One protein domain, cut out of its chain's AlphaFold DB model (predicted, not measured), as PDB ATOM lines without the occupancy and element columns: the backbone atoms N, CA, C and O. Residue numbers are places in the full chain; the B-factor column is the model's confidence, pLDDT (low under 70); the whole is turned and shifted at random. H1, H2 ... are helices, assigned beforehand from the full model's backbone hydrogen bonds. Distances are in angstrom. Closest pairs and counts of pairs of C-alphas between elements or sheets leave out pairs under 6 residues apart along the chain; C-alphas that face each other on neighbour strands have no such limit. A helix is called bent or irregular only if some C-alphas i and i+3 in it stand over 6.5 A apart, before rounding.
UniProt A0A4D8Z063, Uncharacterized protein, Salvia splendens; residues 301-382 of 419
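Overview. This is residues 301 to 382 of the 419 residues of an uncharacterized protein of Salvia splendens (UniProt A0A4D8Z063). One long helix, H3, makes the length of the model; two shorter helices, H1 and H2, cross each other and pack near its first end, forming a small compact head with residues 343 to 351 of H3. Beyond this head residues 355 to 382, of which 355 to 378 belong to H3, stand free and stick out as a bare arm. The printed part has 82 residues with three named helices, in the order H1, H2, H3, and no named strand; the class is all helix. The whole is extended, with a radius of gyration of the C-alphas of 19.2 A and spans of 63 by 20 by 19 A.

Arrangement. Begin with H3, residues 340 to 378, and look at its residues 343 to 351, which alone touch H1, residues 301 to 315. H1 touches H3 with residues 311 to 315 alone; the closest C-alphas, of Val 315 and Glu 351, are 6.3 A apart, and the two helices run the same way at a steep tilt of 53 degrees. H2, residues 323 to 334, only just touches H3, with 3 pairs of C-alphas within 8 A; the closest are those of Leu 325 and Ala 350, 7.1 A apart. H2 and H3 form a helical hairpin, at a shallow tilt of 24 degrees, opposite ways. H1 and H2 touch at a steep tilt of 54 degrees, opposite ways, with the C-alphas of Ala 308 and Phe 329 closest at 5.0 A. In H1 and H2 every O i to N i+4 pair is within hydrogen-bond range; in H3, 33 of 35 are.

Along the chain. Find C-alpha 340 at (54.137, -10.223, 104.219); from there H3 runs 57.7 A to C-alpha 378 at (24.194, 10.655, 59.484). H3 is irregular: C-alphas 341 and 344 are 7.4 A apart. H1 begins at C-alpha 301, at (65.100, -2.005, 97.474), and is 21.2 A long; H2 is 16.3 A long.

Size, cuts and confidence. Without residues 355 to 382 the body spans 28 by 23 by 15 A. The C-alphas farthest apart, of Gly 339 and Glu 381, are 64.0 A apart. The printed part has no cut; the link from H1 to H2 is short and that from H2 to H3 tight. Mean pLDDT of the printed part is 81.6; look for values under 70 at residues 318 to 321, 336 to 338, 359, 361, 363 to 364, 366 and 380 to 382.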
ATOM      1  N   VAL A 301      65.604  -2.471  98.776       88.81
ATOM      2  CA  VAL A 301      65.100  -2.005  97.474       88.81
ATOM      3  C   VAL A 301      65.112  -3.139  96.448       88.81
ATOM      4  O   VAL A 301      64.094  -3.383  95.799       88.81
ATOM      5  N   LYS A 302      66.225  -3.875  96.332       91.62
ATOM      6  CA  LYS A 302      66.342  -5.013  95.402       91.62
ATOM      7  C   LYS A 302      65.351  -6.126  95.737       91.62
ATOM      8  O   LYS A 302      64.744  -6.710  94.840       91.62
ATOM      9  N   ARG A 303      65.146  -6.405  97.029       91.06
ATOM     10  CA  ARG A 303      64.152  -7.390  97.482       91.06
ATOM     11  C   ARG A 303      62.728  -6.951  97.138       91.06
ATOM     12  O   ARG A 303      61.939  -7.776  96.680       91.06
ATOM     13  N   ALA A 304      62.403  -5.674  97.337       90.56
ATOM     14  CA  ALA A 304      61.096  -5.120  96.997       90.56
ATOM     15  C   ALA A 304      60.833  -5.160  95.485       90.56
ATOM     16  O   ALA A 304      59.736  -5.522  95.068       90.56
ATOM     17  N   GLU A 305      61.841  -4.854  94.668       92.44
ATOM     18  CA  GLU A 305      61.751  -4.913  93.207       92.44
ATOM     19  C   GLU A 305      61.514  -6.343  92.704       92.44
ATOM     20  O   GLU A 305      60.595  -6.576  91.920       92.44
ATOM     21  N   GLN A 306      62.266  -7.320  93.219       93.50
ATOM     22  CA  GLN A 306      62.066  -8.724  92.854       93.50
ATOM     23  C   GLN A 306      60.660  -9.211  93.237       93.50
ATOM     24  O   GLN A 306      59.987  -9.862  92.441       93.50
ATOM     25  N   LYS A 307      60.179  -8.839  94.428       93.19
ATOM     26  CA  LYS A 307      58.832  -9.197  94.888       93.19
ATOM     27  C   LYS A 307      57.738  -8.514  94.057       93.19
ATOM     28  O   LYS A 307      56.733  -9.146  93.749       93.19
ATOM     29  N   ALA A 308      57.934  -7.261  93.643       92.31
ATOM     30  CA  ALA A 308      57.013  -6.561  92.746       92.31
ATOM     31  C   ALA A 308      56.900  -7.253  91.376       92.31
ATOM     32  O   ALA A 308      55.801  -7.362  90.829       92.31
ATOM     33  N   MET A 309      58.015  -7.764  90.844       91.38
ATOM     34  CA  MET A 309      58.040  -8.527  89.592       91.38
ATOM     35  C   MET A 309      57.268  -9.846  89.703       91.38
ATOM     36  O   MET A 309      56.487 -10.170  88.806       91.38
ATOM     37  N   ASP A 310      57.430 -10.571  90.814       92.88
ATOM     38  CA  ASP A 310      56.705 -11.823  91.061       92.88
ATOM     39  C   ASP A 310      55.184 -11.594  91.155       92.88
ATOM     40  O   ASP A 310      54.404 -12.356  90.578       92.88
ATOM     41  N   LEU A 311      54.742 -10.515  91.821       91.94
ATOM     42  CA  LEU A 311      53.317 -10.151  91.895       91.94
ATOM     43  C   LEU A 311      52.759  -9.744  90.531       91.94
ATOM     44  O   LEU A 311      51.673 -10.178  90.147       91.94
ATOM     45  N   LEU A 312      53.511  -8.963  89.759       90.75
ATOM     46  CA  LEU A 312      53.100  -8.567  88.415       90.75
ATOM     47  C   LEU A 312      52.890  -9.777  87.499       90.75
ATOM     48  O   LEU A 312      51.956  -9.789  86.698       90.75
ATOM     49  N   GLN A 313      53.739 -10.797  87.635       90.38
ATOM     50  CA  GLN A 313      53.636 -12.028  86.861       90.38
ATOM     51  C   GLN A 313      52.399 -12.865  87.232       90.38
ATOM     52  O   GLN A 313      51.913 -13.612  86.383       90.38
ATOM     53  N   GLN A 314      51.863 -12.732  88.453       89.69
ATOM     54  CA  GLN A 314      50.568 -13.330  88.803       89.69
ATOM     55  C   GLN A 314      49.409 -12.618  88.106       89.69
ATOM     56  O   GLN A 314      48.500 -13.275  87.607       89.69
ATOM     57  N   VAL A 315      49.453 -11.285  88.052       86.38
ATOM     58  CA  VAL A 315      48.326 -10.471  87.576       86.38
ATOM     59  C   VAL A 315      48.241 -10.457  86.049       86.38
ATOM     60  O   VAL A 315      47.154 -10.382  85.475       86.38
ATOM     61  N   MET A 316      49.383 -10.504  85.358       81.31
ATOM     62  CA  MET A 316      49.421 -10.351  83.907       81.31
ATOM     63  C   MET A 316      50.414 -11.287  83.214       81.31
ATOM     64  O   MET A 316      51.527 -11.505  83.696       81.31
ATOM     65  N   PRO A 317      50.077 -11.774  82.003       74.81
ATOM     66  CA  PRO A 317      51.039 -12.472  81.169       74.81
ATOM     67  C   PRO A 317      52.213 -11.538  80.810       74.81
ATOM     68  O   PRO A 317      52.010 -10.339  80.590       74.81
ATOM     69  N   PRO A 318      53.436 -12.081  80.657       62.00
ATOM     70  CA  PRO A 318      54.703 -11.332  80.598       62.00
ATOM     71  C   PRO A 318      54.848 -10.369  79.406       62.00
ATOM     72  O   PRO A 318      55.864  -9.698  79.251       62.00
ATOM     73  N   CYS A 319      53.850 -10.300  78.530       50.81
ATOM     74  CA  CYS A 319      53.934  -9.621  77.246       50.81
ATOM     75  C   CYS A 319      53.724  -8.100  77.340       50.81
ATOM     76  O   CYS A 319      54.078  -7.399  76.393       50.81
ATOM     77  N   LYS A 320      53.111  -7.588  78.418       63.44
ATOM     78  CA  LYS A 320      52.761  -6.160  78.577       63.44
ATOM     79  C   LYS A 320      52.705  -5.753  80.048       63.44
ATOM     80  O   LYS A 320      51.678  -5.289  80.524       63.44
ATOM     81  N   ALA A 321      53.795  -5.971  80.771       59.59
ATOM     82  CA  ALA A 321      53.957  -5.381  82.091       59.59
ATOM     83  C   ALA A 321      53.866  -3.847  81.971       59.59
ATOM     84  O   ALA A 321      54.808  -3.204  81.500       59.59
ATOM     85  N   ASP A 322      52.724  -3.265  82.342       79.44
ATOM     86  CA  ASP A 322      52.594  -1.816  82.437       79.44
ATOM     87  C   ASP A 322      53.507  -1.349  83.570       79.44
ATOM     88  O   ASP A 322      53.342  -1.757  84.721       79.44
ATOM     89  N   ARG A 323      54.479  -0.482  83.246       88.62
ATOM     90  CA  ARG A 323      55.406   0.115  84.230       88.62
ATOM     91  C   ARG A 323      54.671   0.677  85.452       88.62
ATOM     92  O   ARG A 323      55.182   0.581  86.555       88.62
ATOM     93  N   LEU A 324      53.443   1.160  85.254       90.50
ATOM     94  CA  LEU A 324      52.565   1.673  86.304       90.50
ATOM     95  C   LEU A 324      52.180   0.622  87.358       90.50
ATOM     96  O   LEU A 324      52.181   0.942  88.541       90.50
ATOM     97  N   LEU A 325      51.869  -0.621  86.964       92.06
ATOM     98  CA  LEU A 325      51.581  -1.684  87.939       92.06
ATOM     99  C   LEU A 325      52.838  -2.070  88.723       92.06
ATOM    100  O   LEU A 325      52.774  -2.342  89.917       92.06
ATOM    101  N   LEU A 326      53.980  -2.082  88.042       91.88
ATOM    102  CA  LEU A 326      55.279  -2.378  88.641       91.88
ATOM    103  C   LEU A 326      55.643  -1.333  89.704       91.88
ATOM    104  O   LEU A 326      56.004  -1.692  90.823       91.88
ATOM    105  N   ASP A 327      55.464  -0.053  89.370       92.88
ATOM    106  CA  ASP A 327      55.656   1.067  90.290       92.88
ATOM    107  C   ASP A 327      54.680   0.989  91.474       92.88
ATOM    108  O   ASP A 327      55.103   1.168  92.614       92.88
ATOM    109  N   PHE A 328      53.413   0.630  91.231       94.12
ATOM    110  CA  PHE A 328      52.410   0.419  92.280       94.12
ATOM    111  C   PHE A 328      52.827  -0.674  93.273       94.12
ATOM    112  O   PHE A 328      52.831  -0.441  94.484       94.12
ATOM    113  N   PHE A 329      53.218  -1.859  92.788       93.75
ATOM    114  CA  PHE A 329      53.660  -2.942  93.670       93.75
ATOM    115  C   PHE A 329      54.924  -2.555  94.435       93.75
ATOM    116  O   PHE A 329      55.001  -2.779  95.642       93.75
ATOM    117  N   ARG A 330      55.891  -1.922  93.761       92.50
ATOM    118  CA  ARG A 330      57.121  -1.439  94.391       92.50
ATOM    119  C   ARG A 330      56.814  -0.447  95.512       92.50
ATOM    120  O   ARG A 330      57.284  -0.636  96.630       92.50
ATOM    121  N   GLU A 331      56.001   0.571  95.244       93.25
ATOM    122  CA  GLU A 331      55.619   1.590  96.226       93.25
ATOM    123  C   GLU A 331      54.892   0.974  97.429       93.25
ATOM    124  O   GLU A 331      55.225   1.271  98.581       93.25
ATOM    125  N   LYS A 332      53.941   0.067  97.183       92.38
ATOM    126  CA  LYS A 332      53.172  -0.598  98.243       92.38
ATOM    127  C   LYS A 332      54.032  -1.503  99.119       92.38
ATOM    128  O   LYS A 332      53.861  -1.489 100.337       92.38
ATOM    129  N   ILE A 333      54.979  -2.234  98.530       91.25
ATOM    130  CA  ILE A 333      55.925  -3.077  99.275       91.25
ATOM    131  C   ILE A 333      56.884  -2.208 100.103       91.25
ATOM    132  O   ILE A 333      57.125  -2.504 101.272       91.25
ATOM    133  N   MET A 334      57.398  -1.114  99.531       88.38
ATOM    134  CA  MET A 334      58.338  -0.222 100.223       88.38
ATOM    135  C   MET A 334      57.686   0.605 101.332       88.38
ATOM    136  O   MET A 334      58.357   0.988 102.287       88.38
ATOM    137  N   SER A 335      56.378   0.852 101.259       86.88
ATOM    138  CA  SER A 335      55.667   1.671 102.245       86.88
ATOM    139  C   SER A 335      55.612   1.060 103.658       86.88
ATOM    140  O   SER A 335      55.070   1.706 104.552       86.88
ATOM    141  N   ARG A 336      56.151  -0.158 103.888       67.19
ATOM    142  CA  ARG A 336      56.252  -0.903 105.175       67.19
ATOM    143  C   ARG A 336      54.964  -1.015 106.009       67.19
ATOM    144  O   ARG A 336      54.969  -1.616 107.079       67.19
ATOM    145  N   GLN A 337      53.846  -0.483 105.527       66.62
ATOM    146  CA  GLN A 337      52.545  -0.499 106.193       66.62
ATOM    147  C   GLN A 337      51.865  -1.869 106.146       66.62
ATOM    148  O   GLN A 337      50.837  -2.058 106.789       66.62
ATOM    149  N   TRP A 338      52.421  -2.814 105.392       61.72
ATOM    150  CA  TRP A 338      51.752  -4.051 105.030       61.72
ATOM    151  C   TRP A 338      52.693  -5.211 105.353       61.72
ATOM    152  O   TRP A 338      53.834  -5.249 104.890       61.72
ATOM    153  N   GLY A 339      52.230  -6.125 106.207       73.44
ATOM    154  CA  GLY A 339      52.940  -7.370 106.502       73.44
ATOM    155  C   GLY A 339      53.085  -8.256 105.260       73.44
ATOM    156  O   GLY A 339      52.459  -8.018 104.228       73.44
ATOM    157  N   GLU A 340      53.899  -9.309 105.350       73.69
ATOM    158  CA  GLU A 340      54.137 -10.223 104.219       73.69
ATOM    159  C   GLU A 340      52.858 -10.888 103.677       73.69
ATOM    160  O   GLU A 340      52.828 -11.245 102.499       73.69
ATOM    161  N   ASP A 341      51.807 -10.968 104.498       81.44
ATOM    162  CA  ASP A 341      50.536 -11.651 104.221       81.44
ATOM    163  C   ASP A 341      49.584 -10.880 103.281       81.44
ATOM    164  O   ASP A 341      48.635 -11.436 102.745       81.44
ATOM    165  N   TYR A 342      49.843  -9.598 103.007       82.56
ATOM    166  CA  TYR A 342      48.929  -8.758 102.211       82.56
ATOM    167  C   TYR A 342      49.198  -8.778 100.697       82.56
ATOM    168  O   TYR A 342      48.701  -7.935  99.949       82.56
ATOM    169  N   CYS A 343      50.001  -9.726 100.215       87.69
ATOM    170  CA  CYS A 343      50.310  -9.832  98.789       87.69
ATOM    171  C   CYS A 343      49.056 -10.129  97.948       87.69
ATOM    172  O   CYS A 343      48.911  -9.577  96.858       87.69
ATOM    173  N   GLU A 344      48.130 -10.938  98.472       90.62
ATOM    174  CA  GLU A 344      46.866 -11.262  97.796       90.62
ATOM    175  C   GLU A 344      45.949 -10.039  97.654       90.62
ATOM    176  O   GLU A 344      45.297  -9.865  96.623       90.62
ATOM    177  N   ASP A 345      45.933  -9.147  98.648       93.00
ATOM    178  CA  ASP A 345      45.144  -7.911  98.602       93.00
ATOM    179  C   ASP A 345      45.646  -6.960  97.518       93.00
ATOM    180  O   ASP A 345      44.846  -6.398  96.769       93.00
ATOM    181  N   LEU A 346      46.969  -6.829  97.390       93.38
ATOM    182  CA  LEU A 346      47.599  -6.000  96.362       93.38
ATOM    183  C   LEU A 346      47.330  -6.536  94.954       93.38
ATOM    184  O   LEU A 346      47.034  -5.757  94.048       93.38
ATOM    185  N   VAL A 347      47.413  -7.856  94.773       93.62
ATOM    186  CA  VAL A 347      47.086  -8.509  93.497       93.62
ATOM    187  C   VAL A 347      45.623  -8.268  93.141       93.62
ATOM    188  O   VAL A 347      45.331  -7.819  92.037       93.62
ATOM    189  N   ARG A 348      44.705  -8.452  94.091       94.19
ATOM    190  CA  ARG A 348      43.272  -8.213  93.894       94.19
ATOM    191  C   ARG A 348      42.943  -6.749  93.578       94.19
ATOM    192  O   ARG A 348      42.084  -6.484  92.735       94.19
ATOM    193  N   GLU A 349      43.614  -5.789  94.218       94.38
ATOM    194  CA  GLU A 349      43.468  -4.361  93.902       94.38
ATOM    195  C   GLU A 349      43.930  -4.075  92.465       94.38
ATOM    196  O   GLU A 349      43.182  -3.489  91.679       94.38
ATOM    197  N   ALA A 350      45.103  -4.580  92.080       93.44
ATOM    198  CA  ALA A 350      45.642  -4.441  90.732       93.44
ATOM    199  C   ALA A 350      44.759  -5.107  89.657       93.44
ATOM    200  O   ALA A 350      44.497  -4.514  88.606       93.44
ATOM    201  N   GLU A 351      44.230  -6.302  89.926       92.25
ATOM    202  CA  GLU A 351      43.262  -6.981  89.059       92.25
ATOM    203  C   GLU A 351      41.985  -6.157  88.892       92.25
ATOM    204  O   GLU A 351      41.462  -6.042  87.784       92.25
ATOM    205  N   SER A 352      41.486  -5.535  89.964       92.12
ATOM    206  CA  SER A 352      40.309  -4.664  89.884       92.12
ATOM    207  C   SER A 352      40.554  -3.448  88.984       92.12
ATOM    208  O   SER A 352      39.666  -3.042  88.230       92.12
ATOM    209  N   TRP A 353      41.774  -2.901  88.985       89.81
ATOM    210  CA  TRP A 353      42.161  -1.804  88.099       89.81
ATOM    211  C   TRP A 353      42.237  -2.278  86.655       89.81
ATOM    212  O   TRP A 353      41.645  -1.656  85.780       89.81
ATOM    213  N   ILE A 354      42.876  -3.414  86.381       87.44
ATOM    214  CA  ILE A 354      42.955  -3.954  85.018       87.44
ATOM    215  C   ILE A 354      41.564  -4.298  84.488       87.44
ATOM    216  O   ILE A 354      41.239  -3.943  83.356       87.44
ATOM    217  N   ASN A 355      40.717  -4.921  85.306       86.00
ATOM    218  CA  ASN A 355      39.371  -5.321  84.911       86.00
ATOM    219  C   ASN A 355      38.444  -4.115  84.724       86.00
ATOM    220  O   ASN A 355      37.700  -4.065  83.745       86.00
ATOM    221  N   SER A 356      38.519  -3.101  85.592       80.69
ATOM    222  CA  SER A 356      37.779  -1.845  85.389       80.69
ATOM    223  C   SER A 356      38.262  -1.107  84.143       80.69
ATOM    224  O   SER A 356      37.446  -0.631  83.355       80.69
ATOM    225  N   THR A 357      39.571  -1.093  83.893       72.69
ATOM    226  CA  THR A 357      40.141  -0.482  82.689       72.69
ATOM    227  C   THR A 357      39.763  -1.265  81.437       72.69
ATOM    228  O   THR A 357      39.482  -0.650  80.419       72.69
ATOM    229  N   ALA A 358      39.704  -2.598  81.484       70.31
ATOM    230  CA  ALA A 358      39.272  -3.434  80.366       70.31
ATOM    231  C   ALA A 358      37.802  -3.176  80.016       70.31
ATOM    232  O   ALA A 358      37.484  -2.970  78.848       70.31
ATOM    233  N   LEU A 359      36.929  -3.071  81.024       69.19
ATOM    234  CA  LEU A 359      35.525  -2.708  80.829       69.19
ATOM    235  C   LEU A 359      35.376  -1.303  80.238       69.19
ATOM    236  O   LEU A 359      34.620  -1.115  79.288       69.19
ATOM    237  N   ILE A 360      36.133  -0.328  80.750       71.25
ATOM    238  CA  ILE A 360      36.134   1.038  80.217       71.25
ATOM    239  C   ILE A 360      36.700   1.056  78.799       71.25
ATOM    240  O   ILE A 360      36.158   1.736  77.939       71.25
ATOM    241  N   ARG A 361      37.767   0.309  78.516       68.56
ATOM    242  CA  ARG A 361      38.436   0.309  77.214       68.56
ATOM    243  C   ARG A 361      37.590  -0.374  76.152       68.56
ATOM    244  O   ARG A 361      37.510   0.168  75.057       68.56
ATOM    245  N   ASP A 362      36.925  -1.480  76.471       70.38
ATOM    246  CA  ASP A 362      35.976  -2.139  75.570       70.38
ATOM    247  C   ASP A 362      34.726  -1.287  75.349       70.38
ATOM    248  O   ASP A 362      34.286  -1.134  74.208       70.38
ATOM    249  N   ALA A 363      34.190  -0.662  76.403       68.94
ATOM    250  CA  ALA A 363      33.074   0.271  76.279       68.94
ATOM    251  C   ALA A 363      33.454   1.499  75.435       68.94
ATOM    252  O   ALA A 363      32.712   1.867  74.530       68.94
ATOM    253  N   LEU A 364      34.634   2.085  75.655       64.94
ATOM    254  CA  LEU A 364      35.116   3.265  74.937       64.94
ATOM    255  C   LEU A 364      35.496   2.940  73.486       64.94
ATOM    256  O   LEU A 364      35.204   3.730  72.591       64.94
ATOM    257  N   LEU A 365      36.105   1.778  73.211       71.38
ATOM    258  CA  LEU A 365      36.361   1.335  71.833       71.38
ATOM    259  C   LEU A 365      35.055   1.068  71.088       71.38
ATOM    260  O   LEU A 365      34.945   1.426  69.915       71.38
ATOM    261  N   ARG A 366      34.078   0.440  71.753       66.25
ATOM    262  CA  ARG A 366      32.764   0.164  71.167       66.25
ATOM    263  C   ARG A 366      32.000   1.466  70.913       66.25
ATOM    264  O   ARG A 366      31.486   1.638  69.814       66.25
ATOM    265  N   TRP A 367      31.995   2.403  71.860       70.12
ATOM    266  CA  TRP A 367      31.355   3.713  71.705       70.12
ATOM    267  C   TRP A 367      32.025   4.586  70.650       70.12
ATOM    268  O   TRP A 367      31.320   5.180  69.840       70.12
ATOM    269  N   ASN A 368      33.358   4.617  70.578       72.12
ATOM    270  CA  ASN A 368      34.045   5.382  69.538       72.12
ATOM    271  C   ASN A 368      33.748   4.816  68.147       72.12
ATOM    272  O   ASN A 368      33.448   5.568  67.234       72.12
ATOM    273  N   ARG A 369      33.763   3.492  67.959       74.19
ATOM    274  CA  ARG A 369      33.471   2.913  66.638       74.19
ATOM    275  C   ARG A 369      32.024   3.134  66.211       74.19
ATOM    276  O   ARG A 369      31.801   3.482  65.058       74.19
ATOM    277  N   GLN A 370      31.072   2.951  67.124       75.81
ATOM    278  CA  GLN A 370      29.655   3.141  66.818       75.81
ATOM    279  C   GLN A 370      29.355   4.606  66.482       75.81
ATOM    280  O   GLN A 370      28.715   4.866  65.473       75.81
ATOM    281  N   SER A 371      29.895   5.553  67.259       76.50
ATOM    282  CA  SER A 371      29.705   6.990  67.012       76.50
ATOM    283  C   SER A 371      30.346   7.460  65.707       76.50
ATOM    284  O   SER A 371      29.698   8.191  64.971       76.50
ATOM    285  N   TYR A 372      31.552   6.995  65.352       75.44
ATOM    286  CA  TYR A 372      32.146   7.316  64.046       75.44
ATOM    287  C   TYR A 372      31.338   6.737  62.876       75.44
ATOM    288  O   TYR A 372      31.230   7.375  61.833       75.44
ATOM    289  N   VAL A 373      30.785   5.528  63.019       82.25
ATOM    290  CA  VAL A 373      29.949   4.916  61.973       82.25
ATOM    291  C   VAL A 373      28.614   5.648  61.849       82.25
ATOM    292  O   VAL A 373      28.230   5.990  60.736       82.25
ATOM    293  N   GLU A 374      27.951   5.955  62.963       85.06
ATOM    294  CA  GLU A 374      26.704   6.729  62.979       85.06
ATOM    295  C   GLU A 374      26.914   8.146  62.443       85.06
ATOM    296  O   GLU A 374      26.120   8.595  61.628       85.06
ATOM    297  N   GLU A 375      28.015   8.818  62.787       83.31
ATOM    298  CA  GLU A 375      28.369  10.129  62.231       83.31
ATOM    299  C   GLU A 375      28.618  10.044  60.715       83.31
ATOM    300  O   GLU A 375      28.140  10.887  59.956       83.31
ATOM    301  N   MET A 376      29.310   9.002  60.234       76.50
ATOM    302  CA  MET A 376      29.494   8.790  58.794       76.50
ATOM    303  C   MET A 376      28.185   8.449  58.063       76.50
ATOM    304  O   MET A 376      28.032   8.823  56.900       76.50
ATOM    305  N   GLU A 377      27.234   7.776  58.711       83.75
ATOM    306  CA  GLU A 377      25.915   7.460  58.146       83.75
ATOM    307  C   GLU A 377      24.927   8.637  58.225       83.75
ATOM    308  O   GLU A 377      24.100   8.816  57.325       83.75
ATOM    309  N   GLU A 378      25.013   9.460  59.272       85.94
ATOM    310  CA  GLU A 378      24.194  10.655  59.484       85.94
ATOM    311  C   GLU A 378      24.620  11.785  58.544       85.94
ATOM    312  O   GLU A 378      23.771  12.465  57.954       85.94
ATOM    313  N   LEU A 379      25.925  11.903  58.283       76.06
ATOM    314  CA  LEU A 379      26.484  12.718  57.209       76.06
ATOM    315  C   LEU A 379      26.247  12.052  55.844       76.06
ATOM    316  O   LEU A 379      27.188  11.827  55.086       76.06
ATOM    317  N   LYS A 380      24.976  11.809  55.482       62.41
ATOM    318  CA  LYS A 380      24.464  11.241  54.206       62.41
ATOM    319  C   LYS A 380      25.008  11.893  52.916       62.41
ATOM    320  O   LYS A 380      24.613  11.519  51.814       62.41
ATOM    321  N   GLU A 381      25.900  12.869  53.038       57.72
ATOM    322  CA  GLU A 381      26.665  13.526  51.988       57.72
ATOM    323  C   GLU A 381      28.094  12.994  51.796       57.72
ATOM    324  O   GLU A 381      28.907  13.672  51.159       57.72
ATOM    325  N   TRP A 382      28.414  11.762  52.207       59.72
ATOM    326  CA  TRP A 382      29.476  11.003  51.529       59.72
ATOM    327  C   TRP A 382      28.995  10.664  50.112       59.72
ATOM    328  O   TRP A 382      28.684   9.526  49.765       59.72
TER     329      TRP A 382